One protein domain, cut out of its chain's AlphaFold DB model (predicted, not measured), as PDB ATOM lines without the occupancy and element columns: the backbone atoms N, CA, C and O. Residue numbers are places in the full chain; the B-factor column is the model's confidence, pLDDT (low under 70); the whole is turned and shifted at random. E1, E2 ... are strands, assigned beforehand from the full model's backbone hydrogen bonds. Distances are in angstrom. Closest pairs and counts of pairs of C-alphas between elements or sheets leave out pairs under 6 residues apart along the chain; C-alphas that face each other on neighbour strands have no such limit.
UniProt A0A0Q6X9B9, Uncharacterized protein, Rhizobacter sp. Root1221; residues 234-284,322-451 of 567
ATOM      1  N   GLU A 234     197.674 198.993 161.878       88.31
ATOM      2  CA  GLU A 234     197.812 200.412 162.178       88.31
ATOM      3  C   GLU A 234     197.444 201.205 160.927       88.31
ATOM      4  O   GLU A 234     198.027 200.990 159.872       88.31
ATOM      5  N   HIS A 235     196.478 202.115 161.052       84.19
ATOM      6  CA  HIS A 235     196.062 203.016 159.979       84.19
ATOM      7  C   HIS A 235     196.145 204.447 160.476       84.19
ATOM      8  O   HIS A 235     195.604 204.777 161.532       84.19
ATOM      9  N   LYS A 236     196.829 205.303 159.726       88.88
ATOM     10  CA  LYS A 236     196.939 206.732 160.012       88.88
ATOM     11  C   LYS A 236     196.605 207.485 158.745       88.88
ATOM     12  O   LYS A 236     197.267 207.313 157.727       88.88
ATOM     13  N   GLU A 237     195.589 208.326 158.818       87.88
ATOM     14  CA  GLU A 237     195.109 209.073 157.669       87.88
ATOM     15  C   GLU A 237     194.677 210.467 158.086       87.88
ATOM     16  O   GLU A 237     194.003 210.671 159.093       87.88
ATOM     17  N   ARG A 238     195.052 211.449 157.277       89.12
ATOM     18  CA  ARG A 238     194.555 212.810 157.407       89.12
ATOM     19  C   ARG A 238     193.261 212.918 156.615       89.12
ATOM     20  O   ARG A 238     193.308 212.998 155.391       89.12
ATOM     21  N   LEU A 239     192.121 212.926 157.311       74.31
ATOM     22  CA  LEU A 239     190.794 212.917 156.683       74.31
ATOM     23  C   LEU A 239     190.562 214.167 155.837       74.31
ATOM     24  O   LEU A 239     190.040 214.094 154.728       74.31
ATOM     25  N   PHE A 240     190.952 215.326 156.366       82.06
ATOM     26  CA  PHE A 240     191.015 216.558 155.597       82.06
ATOM     27  C   PHE A 240     191.973 217.556 156.237       82.06
ATOM     28  O   PHE A 240     192.215 217.540 157.446       82.06
ATOM     29  N   LYS A 241     192.477 218.469 155.407       90.75
ATOM     30  CA  LYS A 241     193.210 219.660 155.827       90.75
ATOM     31  C   LYS A 241     192.805 220.823 154.938       90.75
ATOM     32  O   LYS A 241     192.806 220.700 153.715       90.75
ATOM     33  N   LYS A 242     192.469 221.948 155.555       83.94
ATOM     34  CA  LYS A 242     192.167 223.199 154.873       83.94
ATOM     35  C   LYS A 242     193.066 224.289 155.429       83.94
ATOM     36  O   LYS A 242     193.137 224.471 156.639       83.94
ATOM     37  N   ASN A 243     193.738 224.988 154.527       93.88
ATOM     38  CA  ASN A 243     194.568 226.134 154.851       93.88
ATOM     39  C   ASN A 243     193.793 227.414 154.522       93.88
ATOM     40  O   ASN A 243     193.157 227.510 153.466       93.88
ATOM     41  N   PHE A 244     193.844 228.376 155.430       87.75
ATOM     42  CA  PHE A 244     193.399 229.738 155.216       87.75
ATOM     43  C   PHE A 244     194.581 230.668 155.455       87.75
ATOM     44  O   PHE A 244     195.100 230.721 156.568       87.75
ATOM     45  N   THR A 245     194.955 231.442 154.442       94.19
ATOM     46  CA  THR A 245     195.958 232.500 154.571       94.19
ATOM     47  C   THR A 245     195.272 233.846 154.429       94.19
ATOM     48  O   THR A 245     194.532 234.074 153.471       94.19
ATOM     49  N   TYR A 246     195.518 234.734 155.382       91.19
ATOM     50  CA  TYR A 246     195.083 236.120 155.362       91.19
ATOM     51  C   TYR A 246     196.315 237.020 155.324       91.19
ATOM     52  O   TYR A 246     197.151 236.966 156.226       91.19
ATOM     53  N   ASP A 247     196.437 237.832 154.279       92.75
ATOM     54  CA  ASP A 247     197.517 238.810 154.172       92.75
ATOM     55  C   ASP A 247     197.252 239.957 155.159       92.75
ATOM     56  O   ASP A 247     196.222 240.632 155.083       92.75
ATOM     57  N   ILE A 248     198.152 240.137 156.125       92.12
ATOM     58  CA  ILE A 248     198.075 241.228 157.103       92.12
ATOM     59  C   ILE A 248     198.526 242.534 156.438       92.12
ATOM     60  O   ILE A 248     198.042 243.614 156.786       92.12
ATOM     61  N   GLY A 249     199.442 242.437 155.476       91.56
ATOM     62  CA  GLY A 249     199.968 243.548 154.712       91.56
ATOM     63  C   GLY A 249     201.363 243.258 154.171       91.56
ATOM     64  O   GLY A 249     202.135 242.466 154.715       91.56
ATOM     65  N   SER A 250     201.715 243.991 153.121       93.50
ATOM     66  CA  SER A 250     203.048 243.985 152.530       93.50
ATOM     67  C   SER A 250     203.643 245.390 152.510       93.50
ATOM     68  O   SER A 250     202.935 246.365 152.251       93.50
ATOM     69  N   TYR A 251     204.947 245.490 152.737       94.12
ATOM     70  CA  TYR A 251     205.714 246.725 152.635       94.12
ATOM     71  C   TYR A 251     206.921 246.517 151.722       94.12
ATOM     72  O   TYR A 251     207.802 245.705 152.016       94.12
ATOM     73  N   ASP A 252     206.954 247.273 150.628       94.00
ATOM     74  CA  ASP A 252     208.030 247.241 149.642       94.00
ATOM     75  C   ASP A 252     209.015 248.389 149.920       94.00
ATOM     76  O   ASP A 252     208.613 249.539 150.120       94.00
ATOM     77  N   PHE A 253     210.316 248.095 149.950       91.12
ATOM     78  CA  PHE A 253     211.368 249.089 150.165       91.12
ATOM     79  C   PHE A 253     212.636 248.777 149.372       91.12
ATOM     80  O   PHE A 253     212.943 247.630 149.061       91.12
ATOM     81  N   TRP A 254     213.404 249.820 149.064       93.00
ATOM     82  CA  TRP A 254     214.628 249.714 148.275       93.00
ATOM     83  C   TRP A 254     215.859 249.950 149.146       93.00
ATOM     84  O   TRP A 254     215.903 250.901 149.929       93.00
ATOM     85  N   VAL A 255     216.887 249.123 148.965       89.31
ATOM     86  CA  VAL A 255     218.235 249.366 149.493       89.31
ATOM     87  C   VAL A 255     219.198 249.323 148.310       89.31
ATOM     88  O   VAL A 255     219.491 248.260 147.766       89.31
ATOM     89  N   TYR A 256     219.675 250.491 147.873       92.06
ATOM     90  CA  TYR A 256     220.372 250.664 146.589       92.06
ATOM     91  C   TYR A 256     219.516 250.202 145.395       92.06
ATOM     92  O   TYR A 256     218.420 250.711 145.197       92.06
ATOM     93  N   PHE A 257     220.024 249.267 144.586       88.81
ATOM     94  CA  PHE A 257     219.341 248.697 143.420       88.81
ATOM     95  C   PHE A 257     218.552 247.422 143.757       88.81
ATOM     96  O   PHE A 257     218.004 246.787 142.861       88.81
ATOM     97  N   LEU A 258     218.530 247.028 145.033       89.25
ATOM     98  CA  LEU A 258     217.854 245.832 145.513       89.25
ATOM     99  C   LEU A 258     216.480 246.205 146.078       89.25
ATOM    100  O   LEU A 258     216.386 247.010 147.009       89.25
ATOM    101  N   GLU A 259     215.429 245.605 145.526       90.94
ATOM    102  CA  GLU A 259     214.051 245.740 146.005       90.94
ATOM    103  C   GLU A 259     213.720 244.615 146.981       90.94
ATOM    104  O   GLU A 259     213.881 243.433 146.663       90.94
ATOM    105  N   PHE A 260     213.239 244.990 148.160       93.00
ATOM    106  CA  PHE A 260     212.828 244.089 149.223       93.00
ATOM    107  C   PHE A 260     211.326 244.207 149.449       93.00
ATOM    108  O   PHE A 260     210.784 245.309 149.498       93.00
ATOM    109  N   ARG A 261     210.674 243.068 149.663       93.00
ATOM    110  CA  ARG A 261     209.275 242.978 150.077       93.00
ATOM    111  C   ARG A 261     209.196 242.286 151.423       93.00
ATOM    112  O   ARG A 261     209.558 241.115 151.537       93.00
ATOM    113  N   LEU A 262     208.706 243.003 152.428       92.12
ATOM    114  CA  LEU A 262     208.315 242.438 153.713       92.12
ATOM    115  C   LEU A 262     206.818 242.133 153.667       92.12
ATOM    116  O   LEU A 262     206.014 243.057 153.619       92.12
ATOM    117  N   GLN A 263     206.440 240.861 153.685       94.56
ATOM    118  CA  GLN A 263     205.045 240.425 153.718       94.56
ATOM    119  C   GLN A 263     204.742 239.782 155.066       94.56
ATOM    120  O   GLN A 263     205.497 238.919 155.509       94.56
ATOM    121  N   ALA A 264     203.657 240.200 155.712       93.69
ATOM    122  CA  ALA A 264     203.158 239.587 156.933       93.69
ATOM    123  C   ALA A 264     201.847 238.855 156.644       93.69
ATOM    124  O   ALA A 264     200.930 239.417 156.051       93.69
ATOM    125  N   ASP A 265     201.739 237.612 157.094       95.38
ATOM    126  CA  ASP A 265     200.583 236.765 156.830       95.38
ATOM    127  C   ASP A 265     200.127 236.020 158.088       95.38
ATOM    128  O   ASP A 265     200.913 235.662 158.963       95.38
ATOM    129  N   LEU A 266     198.817 235.820 158.195       89.88
ATOM    130  CA  LEU A 266     198.170 235.015 159.219       89.88
ATOM    131  C   LEU A 266     197.683 233.724 158.557       89.88
ATOM    132  O   LEU A 266     196.858 233.771 157.646       89.88
ATOM    133  N   GLN A 267     198.177 232.578 159.015       93.31
ATOM    134  CA  GLN A 267     197.811 231.262 158.494       93.31
ATOM    135  C   GLN A 267     197.020 230.475 159.534       93.31
ATOM    136  O   GLN A 267     197.430 230.373 160.691       93.31
ATOM    137  N   PHE A 268     195.922 229.870 159.099       89.31
ATOM    138  CA  PHE A 268     195.166 228.882 159.854       89.31
ATOM    139  C   PHE A 268     195.105 227.585 159.062       89.31
ATOM    140  O   PHE A 268     194.477 227.515 158.007       89.31
ATOM    141  N   ASP A 269     195.714 226.542 159.594       90.12
ATOM    142  CA  ASP A 269     195.544 225.180 159.122       90.12
ATOM    143  C   ASP A 269     194.533 224.485 160.036       90.12
ATOM    144  O   ASP A 269     194.771 224.313 161.228       90.12
ATOM    145  N   VAL A 270     193.399 224.065 159.483       79.06
ATOM    146  CA  VAL A 270     192.412 223.251 160.202       79.06
ATOM    147  C   VAL A 270     192.329 221.879 159.566       79.06
ATOM    148  O   VAL A 270     192.349 221.746 158.340       79.06
ATOM    149  N   GLY A 271     192.207 220.847 160.382       87.00
ATOM    150  CA  GLY A 271     192.095 219.496 159.865       87.00
ATOM    151  C   GLY A 271     191.647 218.501 160.909       87.00
ATOM    152  O   GLY A 271     191.420 218.838 162.071       87.00
ATOM    153  N   VAL A 272     191.491 217.264 160.456       77.94
ATOM    154  CA  VAL A 272     191.199 216.121 161.314       77.94
ATOM    155  C   VAL A 272     192.111 214.984 160.901       77.94
ATOM    156  O   VAL A 272     192.046 214.510 159.763       77.94
ATOM    157  N   ASP A 273     192.935 214.543 161.842       88.81
ATOM    158  CA  ASP A 273     193.756 213.352 161.699       88.81
ATOM    159  C   ASP A 273     193.027 212.162 162.345       88.81
ATOM    160  O   ASP A 273     192.454 212.267 163.430       88.81
ATOM    161  N   LEU A 274     193.004 211.029 161.651       75.44
ATOM    162  CA  LEU A 274     192.459 209.759 162.110       75.44
ATOM    163  C   LEU A 274     193.621 208.793 162.335       75.44
ATOM    164  O   LEU A 274     194.433 208.563 161.441       75.44
ATOM    165  N   ALA A 275     193.673 208.186 163.514       88.38
ATOM    166  CA  ALA A 275     194.600 207.110 163.825       88.38
ATOM    167  C   ALA A 275     193.836 205.919 164.405       88.38
ATOM    168  O   ALA A 275     193.065 206.051 165.354       88.38
ATOM    169  N   MET A 276     194.058 204.740 163.844       77.44
ATOM    170  CA  MET A 276     193.466 203.485 164.285       77.44
ATOM    171  C   MET A 276     194.574 202.481 164.563       77.44
ATOM    172  O   MET A 276     195.493 202.318 163.763       77.44
ATOM    173  N   LEU A 277     194.469 201.785 165.686       87.38
ATOM    174  CA  LEU A 277     195.353 200.694 166.063       87.38
ATOM    175  C   LEU A 277     194.495 199.520 166.520       87.38
ATOM    176  O   LEU A 277     193.740 199.641 167.480       87.38
ATOM    177  N   ALA A 278     194.631 198.373 165.871       78.50
ATOM    178  CA  ALA A 278     194.043 197.123 166.330       78.50
ATOM    179  C   ALA A 278     195.162 196.099 166.531       78.50
ATOM    180  O   ALA A 278     195.962 195.850 165.632       78.50
ATOM    181  N   GLU A 279     195.234 195.511 167.719       83.19
ATOM    182  CA  GLU A 279     196.211 194.481 168.059       83.19
ATOM    183  C   GLU A 279     195.482 193.272 168.650       83.19
ATOM    184  O   GLU A 279     194.685 193.406 169.574       83.19
ATOM    185  N   ALA A 280     195.775 192.083 168.137       74.25
ATOM    186  CA  ALA A 280     195.323 190.818 168.697       74.25
ATOM    187  C   ALA A 280     196.533 189.912 168.912       74.25
ATOM    188  O   ALA A 280     197.410 189.821 168.061       74.25
ATOM    189  N   GLU A 281     196.600 189.250 170.054       84.31
ATOM    190  CA  GLU A 281     197.705 188.384 170.433       84.31
ATOM    191  C   GLU A 281     197.145 187.141 171.111       84.31
ATOM    192  O   GLU A 281     196.304 187.226 172.001       84.31
ATOM    193  N   VAL A 282     197.585 185.974 170.658       74.00
ATOM    194  CA  VAL A 282     197.180 184.680 171.196       74.00
ATOM    195  C   VAL A 282     198.439 183.892 171.500       74.00
ATOM    196  O   VAL A 282     199.250 183.645 170.615       74.00
ATOM    197  N   ARG A 283     198.575 183.470 172.753       79.94
ATOM    198  CA  ARG A 283     199.643 182.613 173.251       79.94
ATOM    199  C   ARG A 283     199.046 181.338 173.825       79.94
ATOM    200  O   ARG A 283     198.477 181.342 174.915       79.94
ATOM    201  N   ALA A 284     199.194 180.235 173.109       71.56
ATOM    202  CA  ALA A 284     198.810 178.914 173.585       71.56
ATOM    203  C   ALA A 284     200.057 178.048 173.778       71.56
ATOM    204  O   ALA A 284     200.966 178.064 172.954       71.56
ATOM    205  N   SER A 322     196.695 182.063 176.963       86.62
ATOM    206  CA  SER A 322     196.559 183.498 177.123       86.62
ATOM    207  C   SER A 322     196.224 184.150 175.788       86.62
ATOM    208  O   SER A 322     196.694 183.737 174.733       86.62
ATOM    209  N   TYR A 323     195.324 185.117 175.808       89.06
ATOM    210  CA  TYR A 323     194.873 185.839 174.633       89.06
ATOM    211  C   TYR A 323     194.567 187.279 175.015       89.06
ATOM    212  O   TYR A 323     194.187 187.580 176.147       89.06
ATOM    213  N   GLN A 324     194.707 188.175 174.054       92.94
ATOM    214  CA  GLN A 324     194.243 189.541 174.156       92.94
ATOM    215  C   GLN A 324     193.869 190.087 172.788       92.94
ATOM    216  O   GLN A 324     194.497 189.785 171.780       92.94
ATOM    217  N   ALA A 325     192.858 190.935 172.764       87.12
ATOM    218  CA  ALA A 325     192.505 191.774 171.644       87.12
ATOM    219  C   ALA A 325     192.263 193.176 172.187       87.12
ATOM    220  O   ALA A 325     191.511 193.363 173.145       87.12
ATOM    221  N   LYS A 326     192.917 194.164 171.588       94.75
ATOM    222  CA  LYS A 326     192.746 195.571 171.921       94.75
ATOM    223  C   LYS A 326     192.598 196.397 170.658       94.75
ATOM    224  O   LYS A 326     193.243 196.134 169.645       94.75
ATOM    225  N   ALA A 327     191.751 197.406 170.734       89.88
ATOM    226  CA  ALA A 327     191.517 198.352 169.662       89.88
ATOM    227  C   ALA A 327     191.559 199.763 170.242       89.88
ATOM    228  O   ALA A 327     190.969 200.023 171.287       89.88
ATOM    229  N   ALA A 328     192.256 200.661 169.563       93.12
ATOM    230  CA  ALA A 328     192.302 202.076 169.860       93.12
ATOM    231  C   ALA A 328     191.929 202.854 168.594       93.12
ATOM    232  O   ALA A 328     192.431 202.580 167.505       93.12
ATOM    233  N   LEU A 329     191.041 203.824 168.751       87.44
ATOM    234  CA  LEU A 329     190.609 204.754 167.720       87.44
ATOM    235  C   LEU A 329     190.872 206.154 168.254       87.44
ATOM    236  O   LEU A 329     190.360 206.506 169.310       87.44
ATOM    237  N   SER A 330     191.647 206.955 167.538       93.81
ATOM    238  CA  SER A 330     191.904 208.345 167.883       93.81
ATOM    239  C   SER A 330     191.506 209.246 166.725       93.81
ATOM    240  O   SER A 330     191.972 209.074 165.600       93.81
ATOM    241  N   VAL A 331     190.619 210.193 167.005       84.94
ATOM    242  CA  VAL A 331     190.221 211.254 166.079       84.94
ATOM    243  C   VAL A 331     190.746 212.561 166.646       84.94
ATOM    244  O   VAL A 331     190.371 212.955 167.747       84.94
ATOM    245  N   ILE A 332     191.630 213.220 165.905       93.25
ATOM    246  CA  ILE A 332     192.396 214.380 166.353       93.25
ATOM    247  C   ILE A 332     192.046 215.573 165.457       93.25
ATOM    248  O   ILE A 332     192.742 215.847 164.477       93.25
ATOM    249  N   PRO A 333     190.943 216.288 165.739       81.06
ATOM    250  CA  PRO A 333     190.744 217.617 165.190       81.06
ATOM    251  C   PRO A 333     191.864 218.541 165.668       81.06
ATOM    252  O   PRO A 333     192.198 218.566 166.858       81.06
ATOM    253  N   PHE A 334     192.411 219.325 164.745       91.56
ATOM    254  CA  PHE A 334     193.460 220.286 165.039       91.56
ATOM    255  C   PHE A 334     193.213 221.635 164.365       91.56
ATOM    256  O   PHE A 334     192.585 221.735 163.307       91.56
ATOM    257  N   ILE A 335     193.743 222.673 165.004       83.31
ATOM    258  CA  ILE A 335     193.834 224.039 164.501       83.31
ATOM    259  C   ILE A 335     195.267 224.499 164.745       83.31
ATOM    260  O   ILE A 335     195.688 224.648 165.890       83.31
ATOM    261  N   ASP A 336     196.019 224.727 163.678       92.69
ATOM    262  CA  ASP A 336     197.342 225.337 163.715       92.69
ATOM    263  C   ASP A 336     197.221 226.778 163.225       92.69
ATOM    264  O   ASP A 336     196.993 227.046 162.046       92.69
ATOM    265  N   SER A 337     197.300 227.709 164.168       90.69
ATOM    266  CA  SER A 337     197.272 229.142 163.895       90.69
ATOM    267  C   SER A 337     198.684 229.698 163.972       90.69
ATOM    268  O   SER A 337     199.369 229.484 164.971       90.69
ATOM    269  N   SER A 338     199.117 230.443 162.961       94.06
ATOM    270  CA  SER A 338     200.441 231.055 162.954       94.06
ATOM    271  C   SER A 338     200.457 232.419 162.287       94.06
ATOM    272  O   SER A 338     199.714 232.677 161.348       94.06
ATOM    273  N   VAL A 339     201.320 233.295 162.788       92.38
ATOM    274  CA  VAL A 339     201.626 234.592 162.187       92.38
ATOM    275  C   VAL A 339     203.045 234.522 161.653       92.38
ATOM    276  O   VAL A 339     203.977 234.180 162.388       92.38
ATOM    277  N   GLY A 340     203.192 234.804 160.365       93.75
ATOM    278  CA  GLY A 340     204.450 234.808 159.638       93.75
ATOM    279  C   GLY A 340     204.832 236.200 159.149       93.75
ATOM    280  O   GLY A 340     203.973 237.046 158.910       93.75
ATOM    281  N   ALA A 341     206.131 236.424 158.992       92.75
ATOM    282  CA  ALA A 341     206.678 237.531 158.226       92.75
ATOM    283  C   ALA A 341     207.811 237.012 157.336       92.75
ATOM    284  O   ALA A 341     208.732 236.354 157.826       92.75
ATOM    285  N   ASN A 342     207.746 237.317 156.043       93.62
ATOM    286  CA  ASN A 342     208.730 236.908 155.049       93.62
ATOM    287  C   ASN A 342     209.342 238.146 154.390       93.62
ATOM    288  O   ASN A 342     208.629 239.044 153.943       93.62
ATOM    289  N   LEU A 343     210.667 238.189 154.335       91.00
ATOM    290  CA  LEU A 343     211.448 239.166 153.595       91.00
ATOM    291  C   LEU A 343     211.948 238.508 152.311       91.00
ATOM    292  O   LEU A 343     212.784 237.600 152.359       91.00
ATOM    293  N   SER A 344     211.468 238.992 151.173       92.81
ATOM    294  CA  SER A 344     211.849 238.507 149.848       92.81
ATOM    295  C   SER A 344     212.528 239.596 149.020       92.81
ATOM    296  O   SER A 344     212.324 240.789 149.247       92.81
ATOM    297  N   LEU A 345     213.361 239.183 148.069       87.00
ATOM    298  CA  LEU A 345     214.039 240.047 147.108       87.00
ATOM    299  C   LEU A 345     213.324 239.977 145.749       87.00
ATOM    300  O   LEU A 345     212.953 238.885 145.312       87.00
ATOM    301  N   TYR A 346     213.173 241.119 145.071       85.25
ATOM    302  CA  TYR A 346     212.575 241.251 143.733       85.25
ATOM    303  C   TYR A 346     211.231 240.508 143.575       85.25
ATOM    304  O   TYR A 346     211.134 239.530 142.833       85.25
ATOM    305  N   TYR A 347     210.179 240.962 144.267       76.50
ATOM    306  CA  TYR A 347     208.814 240.407 144.155       76.50
ATOM    307  C   TYR A 347     208.687 238.898 144.448       76.50
ATOM    308  O   TYR A 347     207.835 238.228 143.868       76.50
ATOM    309  N   GLY A 348     209.506 238.348 145.349       74.75
ATOM    310  CA  GLY A 348     209.443 236.920 145.690       74.75
ATOM    311  C   GLY A 348     210.313 236.018 144.815       74.75
ATOM    312  O   GLY A 348     210.152 234.803 144.852       74.75
ATOM    313  N   LEU A 349     211.246 236.575 144.030       82.38
ATOM    314  CA  LEU A 349     212.225 235.766 143.292       82.38
ATOM    315  C   LEU A 349     213.149 234.980 144.231       82.38
ATOM    316  O   LEU A 349     213.570 233.875 143.893       82.38
ATOM    317  N   LEU A 350     213.481 235.553 145.390       86.62
ATOM    318  CA  LEU A 350     214.322 234.930 146.411       86.62
ATOM    319  C   LEU A 350     213.776 235.245 147.805       86.62
ATOM    320  O   LEU A 350     213.822 236.397 148.237       86.62
ATOM    321  N   ASP A 351     213.330 234.224 148.532       89.00
ATOM    322  CA  ASP A 351     212.982 234.352 149.949       89.00
ATOM    323  C   ASP A 351     214.259 234.371 150.791       89.00
ATOM    324  O   ASP A 351     214.999 233.386 150.883       89.00
ATOM    325  N   LEU A 352     214.555 235.531 151.382       91.19
ATOM    326  CA  LEU A 352     215.768 235.729 152.166       91.19
ATOM    327  C   LEU A 352     215.573 235.216 153.581       91.19
ATOM    328  O   LEU A 352     216.351 234.381 154.032       91.19
ATOM    329  N   VAL A 353     214.549 235.722 154.271       93.69
ATOM    330  CA  VAL A 353     214.272 235.417 155.677       93.69
ATOM    331  C   VAL A 353     212.780 235.196 155.857       93.69
ATOM    332  O   VAL A 353     211.988 236.047 155.473       93.69
ATOM    333  N   GLY A 354     212.401 234.098 156.494       93.94
ATOM    334  CA  GLY A 354     211.047 233.852 156.971       93.94
ATOM    335  C   GLY A 354     211.067 233.643 158.475       93.94
ATOM    336  O   GLY A 354     211.909 232.916 158.997       93.94
ATOM    337  N   VAL A 355     210.145 234.263 159.197       95.25
ATOM    338  CA  VAL A 355     209.898 233.968 160.611       95.25
ATOM    339  C   VAL A 355     208.425 233.686 160.808       95.25
ATOM    340  O   VAL A 355     207.577 234.299 160.170       95.25
ATOM    341  N   ARG A 356     208.107 232.743 161.686       95.31
ATOM    342  CA  ARG A 356     206.736 232.350 161.984       95.31
ATOM    343  C   ARG A 356     206.612 231.944 163.437       95.31
ATOM    344  O   ARG A 356     207.389 231.130 163.926       95.31
ATOM    345  N   VAL A 357     205.608 232.481 164.108       95.12
ATOM    346  CA  VAL A 357     205.214 232.087 165.460       95.12
ATOM    347  C   VAL A 357     203.830 231.475 165.361       95.12
ATOM    348  O   VAL A 357     202.943 232.072 164.755       95.12
ATOM    349  N   GLY A 358     203.638 230.294 165.933       94.19
ATOM    350  CA  GLY A 358     202.357 229.610 165.875       94.19
ATOM    351  C   GLY A 358     202.002 228.856 167.140       94.19
ATOM    352  O   GLY A 358     202.834 228.607 168.014       94.19
ATOM    353  N   VAL A 359     200.724 228.509 167.217       93.50
ATOM    354  CA  VAL A 359     200.123 227.672 168.245       93.50
ATOM    355  C   VAL A 359     199.308 226.598 167.541       93.50
ATOM    356  O   VAL A 359     198.360 226.895 166.813       93.50
ATOM    357  N   LEU A 360     199.677 225.349 167.795       94.50
ATOM    358  CA  LEU A 360     198.921 224.165 167.426       94.50
ATOM    359  C   LEU A 360     197.999 223.794 168.587       94.50
ATOM    360  O   LEU A 360     198.466 223.575 169.704       94.50
ATOM    361  N   THR A 361     196.705 223.716 168.308       93.88
ATOM    362  CA  THR A 361     195.673 223.257 169.236       93.88
ATOM    363  C   THR A 361     195.076 221.962 168.710       93.88
ATOM    364  O   THR A 361     194.633 221.918 167.566       93.88
ATOM    365  N   GLU A 362     195.023 220.925 169.535       94.94
ATOM    366  CA  GLU A 362     194.452 219.621 169.185       94.94
ATOM    367  C   GLU A 362     193.395 219.223 170.215       94.94
ATOM    368  O   GLU A 362     193.557 219.482 171.410       94.94
ATOM    369  N   VAL A 363     192.320 218.564 169.773       92.38
ATOM    370  CA  VAL A 363     191.289 218.016 170.673       92.38
ATOM    371  C   VAL A 363     191.126 216.512 170.442       92.38
ATOM    372  O   VAL A 363     190.116 216.083 169.886       92.38
ATOM    373  N   PRO A 364     192.125 215.684 170.801       94.50
ATOM    374  CA  PRO A 364     192.063 214.259 170.528       94.50
ATOM    375  C   PRO A 364     190.947 213.579 171.318       94.50
ATOM    376  O   PRO A 364     190.875 213.661 172.548       94.50
ATOM    377  N   VAL A 365     190.120 212.858 170.569       92.69
ATOM    378  CA  VAL A 365     189.061 211.969 171.037       92.69
ATOM    379  C   VAL A 365     189.552 210.540 170.850       92.69
ATOM    380  O   VAL A 365     189.671 210.061 169.725       92.69
ATOM    381  N   THR A 366     189.857 209.862 171.951       96.44
ATOM    382  CA  THR A 366     190.415 208.509 171.961       96.44
ATOM    383  C   THR A 366     189.397 207.524 172.517       96.44
ATOM    384  O   THR A 366     189.023 207.591 173.682       96.44
ATOM    385  N   GLY A 367     188.950 206.595 171.682       93.94
ATOM    386  CA  GLY A 367     188.227 205.401 172.096       93.94
ATOM    387  C   GLY A 367     189.188 204.228 172.239       93.94
ATOM    388  O   GLY A 367     190.076 204.041 171.406       93.94
ATOM    389  N   PHE A 368     189.004 203.414 173.270       97.31
ATOM    390  CA  PHE A 368     189.790 202.203 173.481       97.31
ATOM    391  C   PHE A 368     188.889 201.062 173.929       97.31
ATOM    392  O   PHE A 368     187.964 201.274 174.711       97.31
ATOM    393  N   ALA A 369     189.192 199.853 173.474       94.62
ATOM    394  CA  ALA A 369     188.566 198.619 173.911       94.62
ATOM    395  C   ALA A 369     189.623 197.526 174.112       94.62
ATOM    396  O   ALA A 369     190.607 197.458 173.376       94.62
ATOM    397  N   TYR A 370     189.399 196.659 175.095       96.69
ATOM    398  CA  TYR A 370     190.244 195.522 175.437       96.69
ATOM    399  C   TYR A 370     189.388 194.322 175.851       96.69
ATOM    400  O   TYR A 370     188.435 194.464 176.620       96.69
ATOM    401  N   ILE A 371     189.776 193.134 175.398       93.94
ATOM    402  CA  ILE A 371     189.302 191.850 175.913       93.94
ATOM    403  C   ILE A 371     190.453 190.842 175.911       93.94
ATOM    404  O   ILE A 371     191.137 190.682 174.905       93.94
ATOM    405  N   GLY A 372     190.690 190.150 177.020       94.00
ATOM    406  CA  GLY A 372     191.806 189.210 177.116       94.00
ATOM    407  C   GLY A 372     192.162 188.837 178.541       94.00
ATOM    408  O   GLY A 372     191.662 189.438 179.476       94.00
ATOM    409  N   ASN A 373     193.053 187.873 178.717       92.56
ATOM    410  CA  ASN A 373     193.564 187.444 180.019       92.56
ATOM    411  C   ASN A 373     195.085 187.632 180.145       92.56
ATOM    412  O   ASN A 373     195.726 187.014 180.978       92.56
ATOM    413  N   MET A 374     195.694 188.498 179.335       91.38
ATOM    414  CA  MET A 374     197.126 188.843 179.446       91.38
ATOM    415  C   MET A 374     197.384 190.052 180.368       91.38
ATOM    416  O   MET A 374     198.509 190.538 180.498       91.38
ATOM    417  N   CYS A 375     196.332 190.532 181.027       89.69
ATOM    418  CA  CYS A 375     196.240 191.778 181.789       89.69
ATOM    419  C   CYS A 375     196.677 191.683 183.261       89.69
ATOM    420  O   CYS A 375     196.159 192.417 184.105       89.69
ATOM    421  N   SER A 376     197.618 190.793 183.578       86.44
ATOM    422  CA  SER A 376     197.954 190.417 184.959       86.44
ATOM    423  C   SER A 376     196.805 189.728 185.705       86.44
ATOM    424  O   SER A 376     195.631 189.862 185.372       86.44
ATOM    425  N   ASP A 377     197.187 188.988 186.734       85.06
ATOM    426  CA  ASP A 377     196.300 188.393 187.723       85.06
ATOM    427  C   ASP A 377     196.014 189.449 188.805       85.06
ATOM    428  O   ASP A 377     196.954 189.954 189.428       85.06
ATOM    429  N   ALA A 378     194.750 189.860 188.953       83.31
ATOM    430  CA  ALA A 378     194.406 190.907 189.906       83.31
ATOM    431  C   ALA A 378     194.140 190.401 191.311       83.31
ATOM    432  O   ALA A 378     194.260 191.237 192.196       83.31
ATOM    433  N   ASP A 379     193.809 189.129 191.538       79.81
ATOM    434  CA  ASP A 379     193.550 188.589 192.877       79.81
ATOM    435  C   ASP A 379     194.764 187.839 193.463       79.81
ATOM    436  O   ASP A 379     194.860 187.637 194.681       79.81
ATOM    437  N   GLY A 380     195.758 187.537 192.624       78.12
ATOM    438  CA  GLY A 380     197.015 186.916 193.025       78.12
ATOM    439  C   GLY A 380     196.866 185.424 193.335       78.12
ATOM    440  O   GLY A 380     197.583 184.902 194.212       78.12
ATOM    441  N   ASP A 381     195.911 184.744 192.697       80.44
ATOM    442  CA  ASP A 381     195.703 183.300 192.799       80.44
ATOM    443  C   ASP A 381     196.628 182.469 191.882       80.44
ATOM    444  O   ASP A 381     196.772 181.259 192.074       80.44
ATOM    445  N   GLY A 382     197.355 183.125 190.974       80.88
ATOM    446  CA  GLY A 382     198.276 182.520 190.015       80.88
ATOM    447  C   GLY A 382     197.644 182.200 188.658       80.88
ATOM    448  O   GLY A 382     198.349 181.730 187.760       80.88
ATOM    449  N   THR A 383     196.352 182.470 188.479       83.06
ATOM    450  CA  THR A 383     195.610 182.289 187.234       83.06
ATOM    451  C   THR A 383     195.272 183.641 186.620       83.06
ATOM    452  O   THR A 383     194.941 184.612 187.289       83.06
ATOM    453  N   SER A 384     195.424 183.764 185.301       85.25
ATOM    454  CA  SER A 384     195.113 185.034 184.645       85.25
ATOM    455  C   SER A 384     193.622 185.127 184.340       85.25
ATOM    456  O   SER A 384     193.096 184.378 183.514       85.25
ATOM    457  N   GLU A 385     192.954 186.070 184.995       89.75
ATOM    458  CA  GLU A 385     191.529 186.342 184.825       89.75
ATOM    459  C   GLU A 385     191.210 186.938 183.449       89.75
ATOM    460  O   GLU A 385     192.020 187.641 182.839       89.75
ATOM    461  N   GLN A 386     189.979 186.731 182.978       92.69
ATOM    462  CA  GLN A 386     189.477 187.444 181.808       92.69
ATOM    463  C   GLN A 386     189.178 188.906 182.158       92.69
ATOM    464  O   GLN A 386     188.334 189.228 182.993       92.69
ATOM    465  N   VAL A 387     189.831 189.804 181.437       94.94
ATOM    466  CA  VAL A 387     189.711 191.250 181.561       94.94
ATOM    467  C   VAL A 387     188.973 191.808 180.353       94.94
ATOM    468  O   VAL A 387     189.258 191.454 179.208       94.94
ATOM    469  N   LYS A 388     188.018 192.698 180.616       95.56
ATOM    470  CA  LYS A 388     187.272 193.468 179.620       95.56
ATOM    471  C   LYS A 388     187.367 194.946 179.976       95.56
ATOM    472  O   LYS A 388     187.338 195.316 181.151       95.56
ATOM    473  N   GLY A 389     187.469 195.801 178.972       96.19
ATOM    474  CA  GLY A 389     187.386 197.232 179.198       96.19
ATOM    475  C   GLY A 389     187.074 198.010 177.941       96.19
ATOM    476  O   GLY A 389     187.473 197.608 176.852       96.19
ATOM    477  N   ALA A 390     186.365 199.119 178.096       95.31
ATOM    478  CA  ALA A 390     186.148 200.070 177.023       95.31
ATOM    479  C   ALA A 390     185.994 201.477 177.599       95.31
ATOM    480  O   ALA A 390     185.266 201.664 178.567       95.31
ATOM    481  N   TYR A 391     186.651 202.472 177.010       96.69
ATOM    482  CA  TYR A 391     186.505 203.862 177.441       96.69
ATOM    483  C   TYR A 391     186.548 204.838 176.269       96.69
ATOM    484  O   TYR A 391     187.030 204.523 175.178       96.69
ATOM    485  N   LEU A 392     186.050 206.041 176.540       95.88
ATOM    486  CA  LEU A 392     186.183 207.225 175.708       95.88
ATOM    487  C   LEU A 392     186.908 208.306 176.511       95.88
ATOM    488  O   LEU A 392     186.501 208.622 177.628       95.88
ATOM    489  N   ASP A 393     187.964 208.863 175.935       97.12
ATOM    490  CA  ASP A 393     188.792 209.906 176.530       97.12
ATOM    491  C   ASP A 393     188.895 211.107 175.579       97.12
ATOM    492  O   ASP A 393     189.225 210.950 174.405       97.12
ATOM    493  N   VAL A 394     188.603 212.308 176.069       95.06
ATOM    494  CA  VAL A 394     188.703 213.564 175.320       95.06
ATOM    495  C   VAL A 394     189.647 214.481 176.070       95.06
ATOM    496  O   VAL A 394     189.442 214.793 177.244       95.06
ATOM    497  N   SER A 395     190.664 214.971 175.372       95.50
ATOM    498  CA  SER A 395     191.594 215.957 175.916       95.50
ATOM    499  C   SER A 395     191.745 217.137 174.973       95.50
ATOM    500  O   SER A 395     191.390 217.054 173.802       95.50
ATOM    501  N   VAL A 396     192.260 218.242 175.497       94.81
ATOM    502  CA  VAL A 396     192.717 219.390 174.716       94.81
ATOM    503  C   VAL A 396     194.210 219.560 174.916       94.81
ATOM    504  O   VAL A 396     194.729 219.346 176.019       94.81
ATOM    505  N   GLN A 397     194.903 219.901 173.837       95.06
ATOM    506  CA  GLN A 397     196.352 219.968 173.797       95.06
ATOM    507  C   GLN A 397     196.805 221.227 173.075       95.06
ATOM    508  O   GLN A 397     196.247 221.578 172.039       95.06
ATOM    509  N   PHE A 398     197.830 221.883 173.612       95.19
ATOM    510  CA  PHE A 398     198.435 223.069 173.013       95.19
ATOM    511  C   PHE A 398     199.924 222.865 172.806       95.19
ATOM    512  O   PHE A 398     200.602 222.310 173.668       95.19
ATOM    513  N   SER A 399     200.453 223.375 171.705       95.44
ATOM    514  CA  SER A 399     201.886 223.438 171.474       95.44
ATOM    515  C   SER A 399     202.251 224.719 170.740       95.44
ATOM    516  O   SER A 399     201.775 224.966 169.633       95.44
ATOM    517  N   GLY A 400     203.084 225.546 171.368       95.12
ATOM    518  CA  GLY A 400     203.633 226.746 170.748       95.12
ATOM    519  C   GLY A 400     204.908 226.420 169.979       95.12
ATOM    520  O   GLY A 400     205.715 225.611 170.433       95.12
ATOM    521  N   TYR A 401     205.123 227.069 168.837       94.50
ATOM    522  CA  TYR A 401     206.341 226.901 168.053       94.50
ATOM    523  C   TYR A 401     206.798 228.203 167.394       94.50
ATOM    524  O   TYR A 401     206.009 229.094 167.079       94.50
ATOM    525  N   PHE A 402     208.102 228.285 167.159       94.69
ATOM    526  CA  PHE A 402     208.775 229.320 166.395       94.69
ATOM    527  C   PHE A 402     209.524 228.659 165.241       94.69
ATOM    528  O   PHE A 402     210.400 227.823 165.457       94.69
ATOM    529  N   LYS A 403     209.186 229.014 164.005       94.25
ATOM    530  CA  LYS A 403     209.909 228.599 162.804       94.25
ATOM    531  C   LYS A 403     210.667 229.804 162.260       94.25
ATOM    532  O   LYS A 403     210.099 230.880 162.123       94.25
ATOM    533  N   TRP A 404     211.928 229.606 161.907       94.50
ATOM    534  CA  TRP A 404     212.693 230.574 161.129       94.50
ATOM    535  C   TRP A 404     213.272 229.892 159.897       94.50
ATOM    536  O   TRP A 404     213.501 228.683 159.893       94.50
ATOM    537  N   GLU A 405     213.490 230.673 158.853       94.31
ATOM    538  CA  GLU A 405     213.981 230.243 157.557       94.31
ATOM    539  C   GLU A 405     214.925 231.318 157.017       94.31
ATOM    540  O   GLU A 405     214.640 232.507 157.113       94.31
ATOM    541  N   LEU A 406     216.076 230.903 156.501       93.69
ATOM    542  CA  LEU A 406     217.088 231.739 155.874       93.69
ATOM    543  C   LEU A 406     217.506 231.048 154.578       93.69
ATOM    544  O   LEU A 406     218.084 229.960 154.619       93.69
ATOM    545  N   LEU A 407     217.221 231.667 153.432       91.69
ATOM    546  CA  LEU A 407     217.574 231.142 152.106       91.69
ATOM    547  C   LEU A 407     217.096 229.690 151.891       91.69
ATOM    548  O   LEU A 407     217.867 228.818 151.482       91.69
ATOM    549  N   GLY A 408     215.838 229.403 152.246       84.44
ATOM    550  CA  GLY A 408     215.234 228.070 152.125       84.44
ATOM    551  C   GLY A 408     215.698 227.041 153.166       84.44
ATOM    552  O   GLY A 408     215.277 225.886 153.128       84.44
ATOM    553  N   LYS A 409     216.581 227.421 154.101       89.62
ATOM    554  CA  LYS A 409     217.019 226.569 155.214       89.62
ATOM    555  C   LYS A 409     216.474 227.106 156.518       89.62
ATOM    556  O   LYS A 409     216.712 228.255 156.863       89.62
ATOM    557  N   GLY A 410     215.783 226.267 157.270       88.19
ATOM    558  CA  GLY A 410     215.141 226.699 158.500       88.19
ATOM    559  C   GLY A 410     215.194 225.670 159.606       88.19
ATOM    560  O   GLY A 410     215.534 224.505 159.396       88.19
ATOM    561  N   ALA A 411     214.813 226.115 160.794       89.88
ATOM    562  CA  ALA A 411     214.559 225.248 161.928       89.88
ATOM    563  C   ALA A 411     213.257 225.656 162.618       89.88
ATOM    564  O   ALA A 411     212.771 226.781 162.488       89.88
ATOM    565  N   THR A 412     212.694 224.712 163.362       89.75
ATOM    566  CA  THR A 412     211.523 224.934 164.209       89.75
ATOM    567  C   THR A 412     211.932 224.638 165.639       89.75
ATOM    568  O   THR A 412     212.529 223.595 165.896       89.75
ATOM    569  N   ALA A 413     211.644 225.571 166.535       90.88
ATOM    570  CA  ALA A 413     211.872 225.468 167.964       90.88
ATOM    571  C   ALA A 413     210.528 225.521 168.695       90.88
ATOM    572  O   ALA A 413     209.632 226.267 168.300       90.88
ATOM    573  N   ASP A 414     210.395 224.755 169.771       91.94
ATOM    574  CA  ASP A 414     209.204 224.794 170.614       91.94
ATOM    575  C   ASP A 414     209.217 226.023 171.524       91.94
ATOM    576  O   ASP A 414     210.242 226.379 172.110       91.94
ATOM    577  N   ILE A 415     208.049 226.631 171.701       92.50
ATOM    578  CA  ILE A 415     207.821 227.689 172.683       92.50
ATOM    579  C   ILE A 415     207.231 227.045 173.935       92.50
ATOM    580  O   ILE A 415     206.214 226.351 173.884       92.50
ATOM    581  N   THR A 416     207.861 227.289 175.084       90.62
ATOM    582  CA  THR A 416     207.309 226.880 176.381       90.62
ATOM    583  C   THR A 416     206.164 227.823 176.742       90.62
ATOM    584  O   THR A 416     206.373 229.023 176.891       90.62
ATOM    585  N   LEU A 417     204.958 227.274 176.876       86.50
ATOM    586  CA  LEU A 417     203.777 227.984 177.359       86.50
ATOM    587  C   LEU A 417     203.662 227.737 178.872       86.50
ATOM    588  O   LEU A 417     203.685 226.592 179.310       86.50
ATOM    589  N   ASP A 418     203.563 228.764 179.707       89.56
ATOM    590  CA  ASP A 418     203.379 228.555 181.152       89.56
ATOM    591  C   ASP A 418     201.895 228.297 181.476       89.56
ATOM    592  O   ASP A 418     201.160 229.189 181.894       89.56
ATOM    593  N   LEU A 419     201.419 227.084 181.168       91.19
ATOM    594  CA  LEU A 419     200.008 226.684 181.330       91.19
ATOM    595  C   LEU A 419     199.769 225.751 182.529       91.19
ATOM    596  O   LEU A 419     198.625 225.396 182.820       91.19
ATOM    597  N   GLU A 420     200.823 225.364 183.245       90.50
ATOM    598  CA  GLU A 420     200.718 224.512 184.436       90.50
ATOM    599  C   GLU A 420     199.854 225.129 185.555       90.50
ATOM    600  O   GLU A 420     199.011 224.408 186.100       90.50
ATOM    601  N   PRO A 421     199.922 226.450 185.842       92.75
ATOM    602  CA  PRO A 421     199.104 227.077 186.889       92.75
ATOM    603  C   PRO A 421     197.585 226.973 186.676       92.75
ATOM    604  O   PRO A 421     196.820 227.055 187.634       92.75
ATOM    605  N   ILE A 422     197.132 226.780 185.433       89.00
ATOM    606  CA  ILE A 422     195.708 226.624 185.077       89.00
ATOM    607  C   ILE A 422     195.320 225.154 184.804       89.00
ATOM    608  O   ILE A 422     194.251 224.856 184.246       89.00
ATOM    609  N   GLY A 423     196.177 224.222 185.236       87.25
ATOM    610  CA  GLY A 423     195.911 222.786 185.268       87.25
ATOM    611  C   GLY A 423     196.240 222.036 183.978       87.25
ATOM    612  O   GLY A 423     195.684 220.959 183.767       87.25
ATOM    613  N   TYR A 424     197.093 222.581 183.106       92.06
ATOM    614  CA  TYR A 424     197.661 221.807 181.999       92.06
ATOM    615  C   TYR A 424     198.913 221.073 182.454       92.06
ATOM    616  O   TYR A 424     199.678 221.565 183.274       92.06
ATOM    617  N   ARG A 425     199.157 219.903 181.875       89.94
ATOM    618  CA  ARG A 425     200.387 219.151 182.107       89.94
ATOM    619  C   ARG A 425     201.295 219.242 180.896       89.94
ATOM    620  O   ARG A 425     200.832 219.027 179.777       89.94
ATOM    621  N   LYS A 426     202.582 219.472 181.125       91.88
ATOM    622  CA  LYS A 426     203.595 219.374 180.080       91.88
ATOM    623  C   LYS A 426     203.881 217.908 179.734       91.88
ATOM    624  O   LYS A 426     204.209 217.098 180.599       91.88
ATOM    625  N   GLU A 427     203.769 217.568 178.459       90.62
ATOM    626  CA  GLU A 427     204.089 216.266 177.882       90.62
ATOM    627  C   GLU A 427     205.053 216.448 176.713       90.62
ATOM    628  O   GLU A 427     204.813 217.262 175.826       90.62
ATOM    629  N   TRP A 428     206.113 215.648 176.666       88.69
ATOM    630  CA  TRP A 428     206.954 215.550 175.478       88.69
ATOM    631  C   TRP A 428     206.481 214.378 174.630       88.69
ATOM    632  O   TRP A 428     206.387 213.257 175.130       88.69
ATOM    633  N   ARG A 429     206.211 214.618 173.347       88.38
ATOM    634  CA  ARG A 429     205.838 213.558 172.407       88.38
ATOM    635  C   ARG A 429     206.683 213.603 171.159       88.38
ATOM    636  O   ARG A 429     207.002 214.673 170.656       88.38
ATOM    637  N   GLN A 430     207.003 212.426 170.653       85.50
ATOM    638  CA  GLN A 430     207.597 212.265 169.340       85.50
ATOM    639  C   GLN A 430     206.493 212.444 168.291       85.50
ATOM    640  O   GLN A 430     205.480 211.747 168.336       85.50
ATOM    641  N   VAL A 431     206.666 213.405 167.390       81.94
ATOM    642  CA  VAL A 431     205.741 213.702 166.294       81.94
ATOM    643  C   VAL A 431     206.501 213.557 164.986       81.94
ATOM    644  O   VAL A 431     207.597 214.101 164.847       81.94
ATOM    645  N   ASP A 432     205.910 212.851 164.028       72.00
ATOM    646  CA  ASP A 432     206.451 212.750 162.677       72.00
ATOM    647  C   ASP A 432     205.989 213.957 161.856       72.00
ATOM    648  O   ASP A 432     204.828 214.071 161.461       72.00
ATOM    649  N   LEU A 433     206.911 214.884 161.606       64.31
ATOM    650  CA  LEU A 433     206.684 216.062 160.778       64.31
ATOM    651  C   LEU A 433     207.489 215.896 159.490       64.31
ATOM    652  O   LEU A 433     208.713 215.968 159.501       64.31
ATOM    653  N   ASN A 434     206.797 215.667 158.370       63.00
ATOM    654  CA  ASN A 434     207.407 215.503 157.042       63.00
ATOM    655  C   ASN A 434     208.473 214.390 156.970       63.00
ATOM    656  O   ASN A 434     209.480 214.534 156.284       63.00
ATOM    657  N   GLY A 435     208.261 213.282 157.688       66.50
ATOM    658  CA  GLY A 435     209.199 212.153 157.729       66.50
ATOM    659  C   GLY A 435     210.360 212.323 158.715       66.50
ATOM    660  O   GLY A 435     211.162 211.403 158.858       66.50
ATOM    661  N   GLU A 436     210.436 213.449 159.427       69.25
ATOM    662  CA  GLU A 436     211.345 213.623 160.556       69.25
ATOM    663  C   GLU A 436     210.595 213.475 161.878       69.25
ATOM    664  O   GLU A 436     209.672 214.229 162.189       69.25
ATOM    665  N   SER A 437     211.047 212.529 162.691       77.31
ATOM    666  CA  SER A 437     210.581 212.373 164.060       77.31
ATOM    667  C   SER A 437     211.219 213.451 164.942       77.31
ATOM    668  O   SER A 437     212.438 213.448 165.146       77.31
ATOM    669  N   ARG A 438     210.408 214.335 165.522       81.75
ATOM    670  CA  ARG A 438     210.868 215.375 166.453       81.75
ATOM    671  C   ARG A 438     210.121 215.302 167.776       81.75
ATOM    672  O   ARG A 438     208.928 215.022 167.809       81.75
ATOM    673  N   MET A 439     210.822 215.578 168.874       85.44
ATOM    674  CA  MET A 439     210.181 215.751 170.175       85.44
ATOM    675  C   MET A 439     209.528 217.129 170.225       85.44
ATOM    676  O   MET A 439     210.207 218.128 170.001       85.44
ATOM    677  N   LYS A 440     208.232 217.160 170.523       89.12
ATOM    678  CA  LYS A 440     207.417 218.363 170.647       89.12
ATOM    679  C   LYS A 440     206.807 218.445 172.042       89.12
ATOM    680  O   LYS A 440     206.352 217.435 172.589       89.12
ATOM    681  N   ASN A 441     206.792 219.644 172.611       92.00
ATOM    682  CA  ASN A 441     206.098 219.942 173.861       92.00
ATOM    683  C   ASN A 441     204.602 220.141 173.638       92.00
ATOM    684  O   ASN A 441     204.204 221.046 172.908       92.00
ATOM    685  N   PHE A 442     203.785 219.374 174.349       92.88
ATOM    686  CA  PHE A 442     202.344 219.561 174.438       92.88
ATOM    687  C   PHE A 442     201.931 219.913 175.863       92.88
ATOM    688  O   PHE A 442     202.441 219.361 176.834       92.88
ATOM    689  N   TYR A 443     200.958 220.803 175.982       94.12
ATOM    690  CA  TYR A 443     200.266 221.121 177.221       94.12
ATOM    691  C   TYR A 443     198.897 220.485 177.162       94.12
ATOM    692  O   TYR A 443     198.061 220.912 176.373       94.12
ATOM    693  N   VAL A 444     198.681 219.456 177.972       94.12
ATOM    694  CA  VAL A 444     197.532 218.558 177.859       94.12
ATOM    695  C   VAL A 444     196.623 218.710 179.064       94.12
ATOM    696  O   VAL A 444     197.087 218.709 180.207       94.12
ATOM    697  N   LYS A 445     195.320 218.799 178.807       93.56
ATOM    698  CA  LYS A 445     194.277 218.786 179.829       93.56
ATOM    699  C   LYS A 445     193.169 217.827 179.428       93.56
ATOM    700  O   LYS A 445     192.662 217.887 178.310       93.56
ATOM    701  N   ASN A 446     192.792 216.945 180.346       94.50
ATOM    702  CA  ASN A 446     191.635 216.084 180.157       94.50
ATOM    703  C   ASN A 446     190.354 216.923 180.236       94.50
ATOM    704  O   ASN A 446     190.214 217.755 181.135       94.50
ATOM    705  N   LEU A 447     189.445 216.732 179.285       93.44
ATOM    706  CA  LEU A 447     188.148 217.406 179.259       93.44
ATOM    707  C   LEU A 447     187.018 216.466 179.659       93.44
ATOM    708  O   LEU A 447     186.069 216.891 180.315       93.44
ATOM    709  N   TYR A 448     187.096 215.209 179.231       95.56
ATOM    710  CA  TYR A 448     186.044 214.236 179.453       95.56
ATOM    711  C   TYR A 448     186.605 212.823 179.436       95.56
ATOM    712  O   TYR A 448     187.360 212.462 178.541       95.56
ATOM    713  N   PHE A 449     186.146 212.004 180.373       97.06
ATOM    714  CA  PHE A 449     186.440 210.584 180.403       97.06
ATOM    715  C   PHE A 449     185.181 209.809 180.768       97.06
ATOM    716  O   PHE A 449     184.428 210.215 181.657       97.06
ATOM    717  N   LYS A 450     184.961 208.686 180.088       96.12
ATOM    718  CA  LYS A 450     183.861 207.779 180.394       96.12
ATOM    719  C   LYS A 450     184.250 206.332 180.147       96.12
ATOM    720  O   LYS A 450     184.642 205.972 179.039       96.12
ATOM    721  N   ASP A 451     184.040 205.504 181.163       95.69
ATOM    722  CA  ASP A 451     183.962 204.056 181.008       95.69
ATOM    723  C   ASP A 451     182.671 203.698 180.256       95.69
ATOM    724  O   ASP A 451     181.580 204.173 180.585       95.69
TER     725      ASP A 451
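Overview. This is residues 234 to 284 and 322 to 451 of the 567 residues of an uncharacterized protein of Rhizobacter sp. Root1221 (UniProt A0A0Q6X9B9). What shape is this? It is one long, twisted sheet, open and rod-like in outline: E1, E2, E3 and E6 run side by side over much of its length, and E4 and E5 follow one another in the lane between E3 and E6. Beyond E6, E7 and E9 share the other side, and E8 folds against E9 as a hairpin. What is it made of? The printed part has 181 residues, with nine named strands in chain order E1 to E9 and no named helix: all strand, in a branched sheet with antiparallel neighbours. How large is it? It is loose, with a radius of gyration of the C-alphas of 23.0 A, and spans 85 by 37 by 24 A.

Arrangement. Which strands come first? E1, residues 234 to 255, and E2, residues 258 to 284, form a hairpin at 169 degrees, with N 235 and O 276 within hydrogen-bond range at 2.9 A. On the other side of E2 is E3, residues 322 to 345, antiparallel at 174 degrees, with N 273 and O 332 2.9 A apart. What lies across E3 from E2? There E4, residues 350 to 362, forms a hairpin with E3, with N 339 and O 357 at 2.8 A, and runs on into E5, residues 365 to 372, at 58 degrees. E5 is also antiparallel to E3, with N 327 and O 369 at 2.9 A. What follows E5? E6, residues 387 to 406, has E4 and E5 on one side, with N 358 and O 401 at 2.9 A and N 370 and O 389 at 2.8 A. On its other side are E7, residues 409 to 415, with N 404 and O 411 at 3.0 A, and E9, residues 436 to 451, with N 394 and O 448 at 2.8 A; E5, E6 and E7 are a meander, each strand the antiparallel neighbour of the one before. What is beside E9? E8, residues 425 to 433, forms a hairpin with it, N 429 and O 440 being 2.9 A apart, while E1 and E9 are apart.

Along the chain. Where are the ends? E1 begins at C-alpha 234, (197.812, 200.412, 162.178), and E9 ends at C-alpha 451, (183.962, 204.056, 181.008). How long are the longer strands? From first to last C-alpha, E2 measures 75.0 A, E3 66.4 A, E6 55.2 A and E1 54.5 A. Where do strands bend? Among them, E1 bends by 67 degrees at residue 252 and E9 by 80 degrees at residue 447.

Size, cuts and confidence. How far does it reach? The C-alphas farthest apart, Tyr 256 and Asp 381, are 85.3 A apart. Is there a cut? Residues 285 to 321 are not printed, and C-alphas 284 and 322 are 6.2 A apart across the cut. Which link is long, and where is confidence low? The link from E5 to E6, residues 373 to 386, is long; residues 433 to 436 have pLDDT under 70, against a mean of 89.2 for the printed part.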